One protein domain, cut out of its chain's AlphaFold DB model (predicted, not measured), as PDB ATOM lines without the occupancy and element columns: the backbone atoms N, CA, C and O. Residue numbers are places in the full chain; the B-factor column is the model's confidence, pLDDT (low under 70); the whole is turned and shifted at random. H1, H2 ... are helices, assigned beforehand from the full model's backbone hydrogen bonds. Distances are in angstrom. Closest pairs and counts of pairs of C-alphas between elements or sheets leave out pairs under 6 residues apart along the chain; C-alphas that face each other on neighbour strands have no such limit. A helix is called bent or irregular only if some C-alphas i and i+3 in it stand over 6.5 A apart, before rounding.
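Overview. This is residues 36 to 53 and 63 to 97 of the 233 residues of an uncharacterized protein of Ustilago maydis (strain 521 / FGSC 9021) (UniProt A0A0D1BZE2). Three helices meet end to end in an open, flat frame: H2 is the base, H1 slants away from its first end, and H3 folds back from its last end. The printed part has 53 residues with three named helices, H1, H2, H3, and no named strand; the class is all helix. It is extended, with a radius of gyration of the C-alphas of 16.1 A and spans of 50 by 25 by 9 A.

Along the chain. H1, residues 36 to 50, begins at C-alpha 36 (-47.046, -45.588, 246.561) and is 20.6 A long. H2, residues 65 to 80, is 22.2 A long. H3, residues 83 to 93, is 15.8 A long, ends at C-alpha 93 (-29.949, -12.244, 236.988), and is irregular: C-alphas 84 and 87 are 8.2 A apart.

Arrangement. H1, with residues 48 to 50 alone, touches H2; the closest C-alphas, of Ile 49 and Leu 66, are 5.2 A apart. They run the same way at a steep tilt of 49 degrees. H2 and H3 touch only at the corner by their tight link, H2 with residues 79 to 80 alone; the closest C-alphas, of Ala 80 and Arg 89, are 5.7 A apart. They run opposite ways at a steep tilt of 47 degrees. H1 and H3 are apart. Every O i to N i+4 pair is within hydrogen-bond range in H1 and H2, and 5 of 7 in H3.

Size, cuts and confidence. The C-alphas of Thr 36 and Ser 84, the two farthest apart, are 50.9 A apart. Residues 54 to 62 are not printed; C-alphas 53 and 63 are 11.1 A apart across the cut. Mean pLDDT of the printed part is 72.6, with 16 residues under 70, among them 83 to 87.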
ATOM      1  N   THR A  36     -46.929 -45.400 248.018       77.94
ATOM      2  CA  THR A  36     -47.046 -45.588 246.561       77.94
ATOM      3  C   THR A  36     -47.013 -44.255 245.809       77.94
ATOM      4  O   THR A  36     -46.367 -44.167 244.766       77.94
ATOM      5  N   ALA A  37     -47.577 -43.182 246.373       78.44
ATOM      6  CA  ALA A  37     -47.455 -41.831 245.819       78.44
ATOM      7  C   ALA A  37     -45.999 -41.336 245.838       78.44
ATOM      8  O   ALA A  37     -45.527 -40.759 244.857       78.44
ATOM      9  N   ALA A  38     -45.270 -41.575 246.933       78.88
ATOM     10  CA  ALA A  38     -43.857 -41.230 247.044       78.88
ATOM     11  C   ALA A  38     -42.997 -42.031 246.057       78.88
ATOM     12  O   ALA A  38     -42.153 -41.444 245.384       78.88
ATOM     13  N   MET A  39     -43.251 -43.335 245.898       82.56
ATOM     14  CA  MET A  39     -42.556 -44.171 244.913       82.56
ATOM     15  C   MET A  39     -42.835 -43.724 243.480       82.56
ATOM     16  O   MET A  39     -41.907 -43.638 242.680       82.56
ATOM     17  N   LEU A  40     -44.083 -43.375 243.157       81.25
ATOM     18  CA  LEU A  40     -44.426 -42.820 241.849       81.25
ATOM     19  C   LEU A  40     -43.692 -41.500 241.612       81.25
ATOM     20  O   LEU A  40     -43.055 -41.347 240.574       81.25
ATOM     21  N   ARG A  41     -43.685 -40.574 242.580       79.12
ATOM     22  CA  ARG A  41     -42.925 -39.315 242.476       79.12
ATOM     23  C   ARG A  41     -41.425 -39.567 242.304       79.12
ATOM     24  O   ARG A  41     -40.827 -38.975 241.413       79.12
ATOM     25  N   ALA A  42     -40.835 -40.475 243.080       79.88
ATOM     26  CA  ALA A  42     -39.424 -40.845 242.971       79.88
ATOM     27  C   ALA A  42     -39.093 -41.457 241.601       79.88
ATOM     28  O   ALA A  42     -38.102 -41.084 240.976       79.88
ATOM     29  N   HIS A  43     -39.959 -42.333 241.088       78.62
ATOM     30  CA  HIS A  43     -39.825 -42.909 239.753       78.62
ATOM     31  C   HIS A  43     -39.955 -41.840 238.662       78.62
ATOM     32  O   HIS A  43     -39.184 -41.833 237.708       78.62
ATOM     33  N   THR A  44     -40.883 -40.895 238.821       76.62
ATOM     34  CA  THR A  44     -41.075 -39.782 237.881       76.62
ATOM     35  C   THR A  44     -39.850 -38.866 237.860       76.62
ATOM     36  O   THR A  44     -39.370 -38.505 236.791       76.62
ATOM     37  N   ILE A  45     -39.289 -38.542 239.028       75.44
ATOM     38  CA  ILE A  45     -38.048 -37.764 239.149       75.44
ATOM     39  C   ILE A  45     -36.885 -38.519 238.497       75.44
ATOM     40  O   ILE A  45     -36.163 -37.946 237.685       75.44
ATOM     41  N   SER A  46     -36.739 -39.817 238.777       75.69
ATOM     42  CA  SER A  46     -35.695 -40.652 238.171       75.69
ATOM     43  C   SER A  46     -35.816 -40.711 236.645       75.69
ATOM     44  O   SER A  46     -34.817 -40.563 235.942       75.69
ATOM     45  N   TYR A  47     -37.042 -40.833 236.131       72.56
ATOM     46  CA  TYR A  47     -37.354 -40.810 234.705       72.56
ATOM     47  C   TYR A  47     -37.006 -39.470 234.050       72.56
ATOM     48  O   TYR A  47     -36.455 -39.440 232.955       72.56
ATOM     49  N   VAL A  48     -37.289 -38.346 234.710       71.94
ATOM     50  CA  VAL A  48     -36.912 -37.016 234.207       71.94
ATOM     51  C   VAL A  48     -35.388 -36.869 234.172       71.94
ATOM     52  O   VAL A  48     -34.836 -36.399 233.178       71.94
ATOM     53  N   ILE A  49     -34.696 -37.316 235.222       70.81
ATOM     54  CA  ILE A  49     -33.239 -37.199 235.343       70.81
ATOM     55  C   ILE A  49     -32.514 -38.060 234.299       70.81
ATOM     56  O   ILE A  49     -31.621 -37.554 233.619       70.81
ATOM     57  N   HIS A  50     -32.905 -39.327 234.148       70.38
ATOM     58  CA  HIS A  50     -32.172 -40.319 233.349       70.38
ATOM     59  C   HIS A  50     -32.814 -40.632 231.988       70.38
ATOM     60  O   HIS A  50     -32.178 -41.263 231.147       70.38
ATOM     61  N   GLY A  51     -34.035 -40.153 231.729       64.94
ATOM     62  CA  GLY A  51     -34.817 -40.491 230.537       64.94
ATOM     63  C   GLY A  51     -35.435 -41.895 230.600       64.94
ATOM     64  O   GLY A  51     -35.112 -42.709 231.466       64.94
ATOM     65  N   SER A  52     -36.342 -42.204 229.667       61.47
ATOM     66  CA  SER A  52     -36.866 -43.562 229.498       61.47
ATOM     67  C   SER A  52     -35.771 -44.486 228.969       61.47
ATOM     68  O   SER A  52     -35.376 -44.377 227.810       61.47
ATOM     69  N   THR A  53     -35.338 -45.470 229.749       55.69
ATOM     70  CA  THR A  53     -34.442 -46.539 229.266       55.69
ATOM     71  C   THR A  53     -35.133 -47.540 228.328       55.69
ATOM     72  O   THR A  53     -34.496 -48.478 227.852       55.69
ATOM     73  N   LYS A  63     -32.905 -36.501 224.652       59.62
ATOM     74  CA  LYS A  63     -31.782 -36.415 225.603       59.62
ATOM     75  C   LYS A  63     -32.361 -36.359 227.031       59.62
ATOM     76  O   LYS A  63     -33.351 -35.642 227.221       59.62
ATOM     77  N   PRO A  64     -31.771 -37.062 228.018       67.25
ATOM     78  CA  PRO A  64     -32.241 -37.015 229.401       67.25
ATOM     79  C   PRO A  64     -32.296 -35.564 229.889       67.25
ATOM     80  O   PRO A  64     -31.450 -34.751 229.496       67.25
ATOM     81  N   ALA A  65     -33.307 -35.207 230.690       67.12
ATOM     82  CA  ALA A  65     -33.574 -33.801 230.998       67.12
ATOM     83  C   ALA A  65     -32.376 -33.143 231.692       67.12
ATOM     84  O   ALA A  65     -32.062 -31.995 231.392       67.12
ATOM     85  N   LEU A  66     -31.644 -33.893 232.523       69.88
ATOM     86  CA  LEU A  66     -30.428 -33.407 233.170       69.88
ATOM     87  C   LEU A  66     -29.329 -33.070 232.153       69.88
ATOM     88  O   LEU A  66     -28.754 -31.990 232.230       69.88
ATOM     89  N   ALA A  67     -29.092 -33.923 231.150       71.00
ATOM     90  CA  ALA A  67     -28.097 -33.653 230.107       71.00
ATOM     91  C   ALA A  67     -28.486 -32.466 229.208       71.00
ATOM     92  O   ALA A  67     -27.627 -31.748 228.696       71.00
ATOM     93  N   ARG A  68     -29.791 -32.244 229.001       69.25
ATOM     94  CA  ARG A  68     -30.292 -31.056 228.293       69.25
ATOM     95  C   ARG A  68     -30.083 -29.796 229.121       69.25
ATOM     96  O   ARG A  68     -29.576 -28.814 228.591       69.25
ATOM     97  N   LEU A  69     -30.437 -29.834 230.402       71.75
ATOM     98  CA  LEU A  69     -30.259 -28.709 231.316       71.75
ATOM     99  C   LEU A  69     -28.778 -28.358 231.482       71.75
ATOM    100  O   LEU A  69     -28.430 -27.189 231.388       71.75
ATOM    101  N   SER A  70     -27.891 -29.346 231.625       74.81
ATOM    102  CA  SER A  70     -26.449 -29.099 231.728       74.81
ATOM    103  C   SER A  70     -25.866 -28.482 230.454       74.81
ATOM    104  O   SER A  70     -25.014 -27.605 230.541       74.81
ATOM    105  N   ALA A  71     -26.336 -28.902 229.273       75.50
ATOM    106  CA  ALA A  71     -25.920 -28.309 228.003       75.50
ATOM    107  C   ALA A  71     -26.400 -26.855 227.870       75.50
ATOM    108  O   ALA A  71     -25.607 -25.983 227.533       75.50
ATOM    109  N   ILE A  72     -27.664 -26.580 228.213       76.94
ATOM    110  CA  ILE A  72     -28.227 -25.222 228.190       76.94
ATOM    111  C   ILE A  72     -27.472 -24.312 229.161       76.94
ATOM    112  O   ILE A  72     -27.098 -23.208 228.784       76.94
ATOM    113  N   VAL A  73     -27.192 -24.773 230.383       75.94
ATOM    114  CA  VAL A  73     -26.410 -23.999 231.361       75.94
ATOM    115  C   VAL A  73     -24.997 -23.730 230.837       75.94
ATOM    116  O   VAL A  73     -24.532 -22.598 230.922       75.94
ATOM    117  N   ALA A  74     -24.331 -24.719 230.234       77.06
ATOM    118  CA  ALA A  74     -23.005 -24.525 229.649       77.06
ATOM    119  C   ALA A  74     -23.013 -23.509 228.493       77.06
ATOM    120  O   ALA A  74     -22.115 -22.670 228.407       77.06
ATOM    121  N   ASP A  75     -24.023 -23.549 227.626       76.81
ATOM    122  CA  ASP A  75     -24.162 -22.614 226.508       76.81
ATOM    123  C   ASP A  75     -24.519 -21.199 226.985       76.81
ATOM    124  O   ASP A  75     -23.958 -20.222 226.491       76.81
ATOM    125  N   VAL A  76     -25.361 -21.078 228.014       71.56
ATOM    126  CA  VAL A  76     -25.681 -19.803 228.667       71.56
ATOM    127  C   VAL A  76     -24.453 -19.213 229.372       71.56
ATOM    128  O   VAL A  76     -24.191 -18.019 229.234       71.56
ATOM    129  N   CYS A  77     -23.643 -20.028 230.056       72.12
ATOM    130  CA  CYS A  77     -22.389 -19.580 230.668       72.12
ATOM    131  C   CYS A  77     -21.375 -19.082 229.625       72.12
ATOM    132  O   CYS A  77     -20.751 -18.044 229.842       72.12
ATOM    133  N   LYS A  78     -21.244 -19.765 228.476       73.44
ATOM    134  CA  LYS A  78     -20.418 -19.296 227.344       73.44
ATOM    135  C   LYS A  78     -20.936 -17.983 226.760       73.44
ATOM    136  O   LYS A  78     -20.148 -17.124 226.368       73.44
ATOM    137  N   LEU A  79     -22.256 -17.825 226.682       68.56
ATOM    138  CA  LEU A  79     -22.867 -16.604 226.170       68.56
ATOM    139  C   LEU A  79     -22.611 -15.428 227.122       68.56
ATOM    140  O   LEU A  79     -22.201 -14.367 226.665       68.56
ATOM    141  N   ALA A  80     -22.736 -15.653 228.433       66.56
ATOM    142  CA  ALA A  80     -22.517 -14.656 229.481       66.56
ATOM    143  C   ALA A  80     -21.042 -14.236 229.669       66.56
ATOM    144  O   ALA A  80     -20.782 -13.143 230.178       66.56
ATOM    145  N   SER A  81     -20.068 -15.068 229.270       67.44
ATOM    146  CA  SER A  81     -18.635 -14.725 229.311       67.44
ATOM    147  C   SER A  81     -18.191 -13.781 228.185       67.44
ATOM    148  O   SER A  81     -17.111 -13.195 228.261       67.44
ATOM    149  N   ASN A  82     -19.020 -13.593 227.153       70.12
ATOM    150  CA  ASN A  82     -18.726 -12.695 226.040       70.12
ATOM    151  C   ASN A  82     -19.180 -11.262 226.382       70.12
ATOM    152  O   ASN A  82     -20.362 -10.997 226.581       70.12
ATOM    153  N   SER A  83     -18.224 -10.328 226.419       56.34
ATOM    154  CA  SER A  83     -18.354  -8.914 226.840       56.34
ATOM    155  C   SER A  83     -19.536  -8.123 226.233       56.34
ATOM    156  O   SER A  83     -20.048  -7.194 226.863       56.34
ATOM    157  N   SER A  84     -20.028  -8.502 225.048       60.84
ATOM    158  CA  SER A  84     -21.147  -7.833 224.364       60.84
ATOM    159  C   SER A  84     -22.538  -8.160 224.930       60.84
ATOM    160  O   SER A  84     -23.528  -7.602 224.467       60.84
ATOM    161  N   THR A  85     -22.639  -9.032 225.939       60.69
ATOM    162  CA  THR A  85     -23.911  -9.618 226.403       60.69
ATOM    163  C   THR A  85     -24.332  -9.182 227.812       60.69
ATOM    164  O   THR A  85     -25.049  -9.904 228.508       60.69
ATOM    165  N   LYS A  86     -23.944  -7.973 228.252       67.88
ATOM    166  CA  LYS A  86     -24.363  -7.419 229.561       67.88
ATOM    167  C   LYS A  86     -25.886  -7.481 229.776       67.88
ATOM    168  O   LYS A  86     -26.324  -7.774 230.880       67.88
ATOM    169  N   SER A  87     -26.670  -7.284 228.714       67.19
ATOM    170  CA  SER A  87     -28.136  -7.385 228.723       67.19
ATOM    171  C   SER A  87     -28.661  -8.807 228.940       67.19
ATOM    172  O   SER A  87     -29.669  -8.985 229.612       67.19
ATOM    173  N   ILE A  88     -27.980  -9.829 228.417       71.62
ATOM    174  CA  ILE A  88     -28.361 -11.236 228.618       71.62
ATOM    175  C   ILE A  88     -28.032 -11.659 230.046       71.62
ATOM    176  O   ILE A  88     -28.822 -12.347 230.681       71.62
ATOM    177  N   ARG A  89     -26.890 -11.208 230.578       71.62
ATOM    178  CA  ARG A  89     -26.524 -11.453 231.975       71.62
ATOM    179  C   ARG A  89     -27.526 -10.808 232.935       71.62
ATOM    180  O   ARG A  89     -28.016 -11.491 233.819       71.62
ATOM    181  N   GLN A  90     -27.915  -9.560 232.675       76.88
ATOM    182  CA  GLN A  90     -28.970  -8.886 233.431       76.88
ATOM    183  C   GLN A  90     -30.325  -9.604 233.312       76.88
ATOM    184  O   GLN A  90     -30.998  -9.794 234.313       76.88
ATOM    185  N   LEU A  91     -30.707 -10.076 232.119       75.75
ATOM    186  CA  LEU A  91     -31.938 -10.855 231.924       75.75
ATOM    187  C   LEU A  91     -31.945 -12.168 232.728       75.75
ATOM    188  O   LEU A  91     -33.000 -12.598 233.188       75.75
ATOM    189  N   LEU A  92     -30.786 -12.815 232.867       77.88
ATOM    190  CA  LEU A  92     -30.631 -14.038 233.655       77.88
ATOM    191  C   LEU A  92     -30.640 -13.751 235.158       77.88
ATOM    192  O   LEU A  92     -31.301 -14.478 235.898       77.88
ATOM    193  N   ASP A  93     -29.957 -12.691 235.592       80.88
ATOM    194  CA  ASP A  93     -29.949 -12.244 236.988       80.88
ATOM    195  C   ASP A  93     -31.371 -11.842 237.434       80.88
ATOM    196  O   ASP A  93     -31.832 -12.234 238.506       80.88
ATOM    197  N   ASP A  94     -32.117 -11.175 236.551       82.94
ATOM    198  CA  ASP A  94     -33.507 -10.763 236.756       82.94
ATOM    199  C   ASP A  94     -34.526 -11.826 236.292       82.94
ATOM    200  O   ASP A  94     -35.729 -11.561 236.239       82.94
ATOM    201  N   TRP A  95     -34.110 -13.058 235.967       82.38
ATOM    202  CA  TRP A  95     -35.017 -14.082 235.418       82.38
ATOM    203  C   TRP A  95     -36.195 -14.380 236.348       82.38
ATOM    204  O   TRP A  95     -37.317 -14.603 235.891       82.38
ATOM    205  N   HIS A  96     -35.978 -14.333 237.664       78.81
ATOM    206  CA  HIS A  96     -37.051 -14.510 238.640       78.81
ATOM    207  C   HIS A  96     -38.142 -13.431 238.488       78.81
ATOM    208  O   HIS A  96     -39.326 -13.731 238.657       78.81
ATOM    209  N   LEU A  97     -37.766 -12.208 238.099       79.88
ATOM    210  CA  LEU A  97     -38.695 -11.121 237.795       79.88
ATOM    211  C   LEU A  97     -39.400 -11.314 236.454       79.88
ATOM    212  O   LEU A  97     -40.506 -10.832 236.324       79.88
TER     213      LEU A  97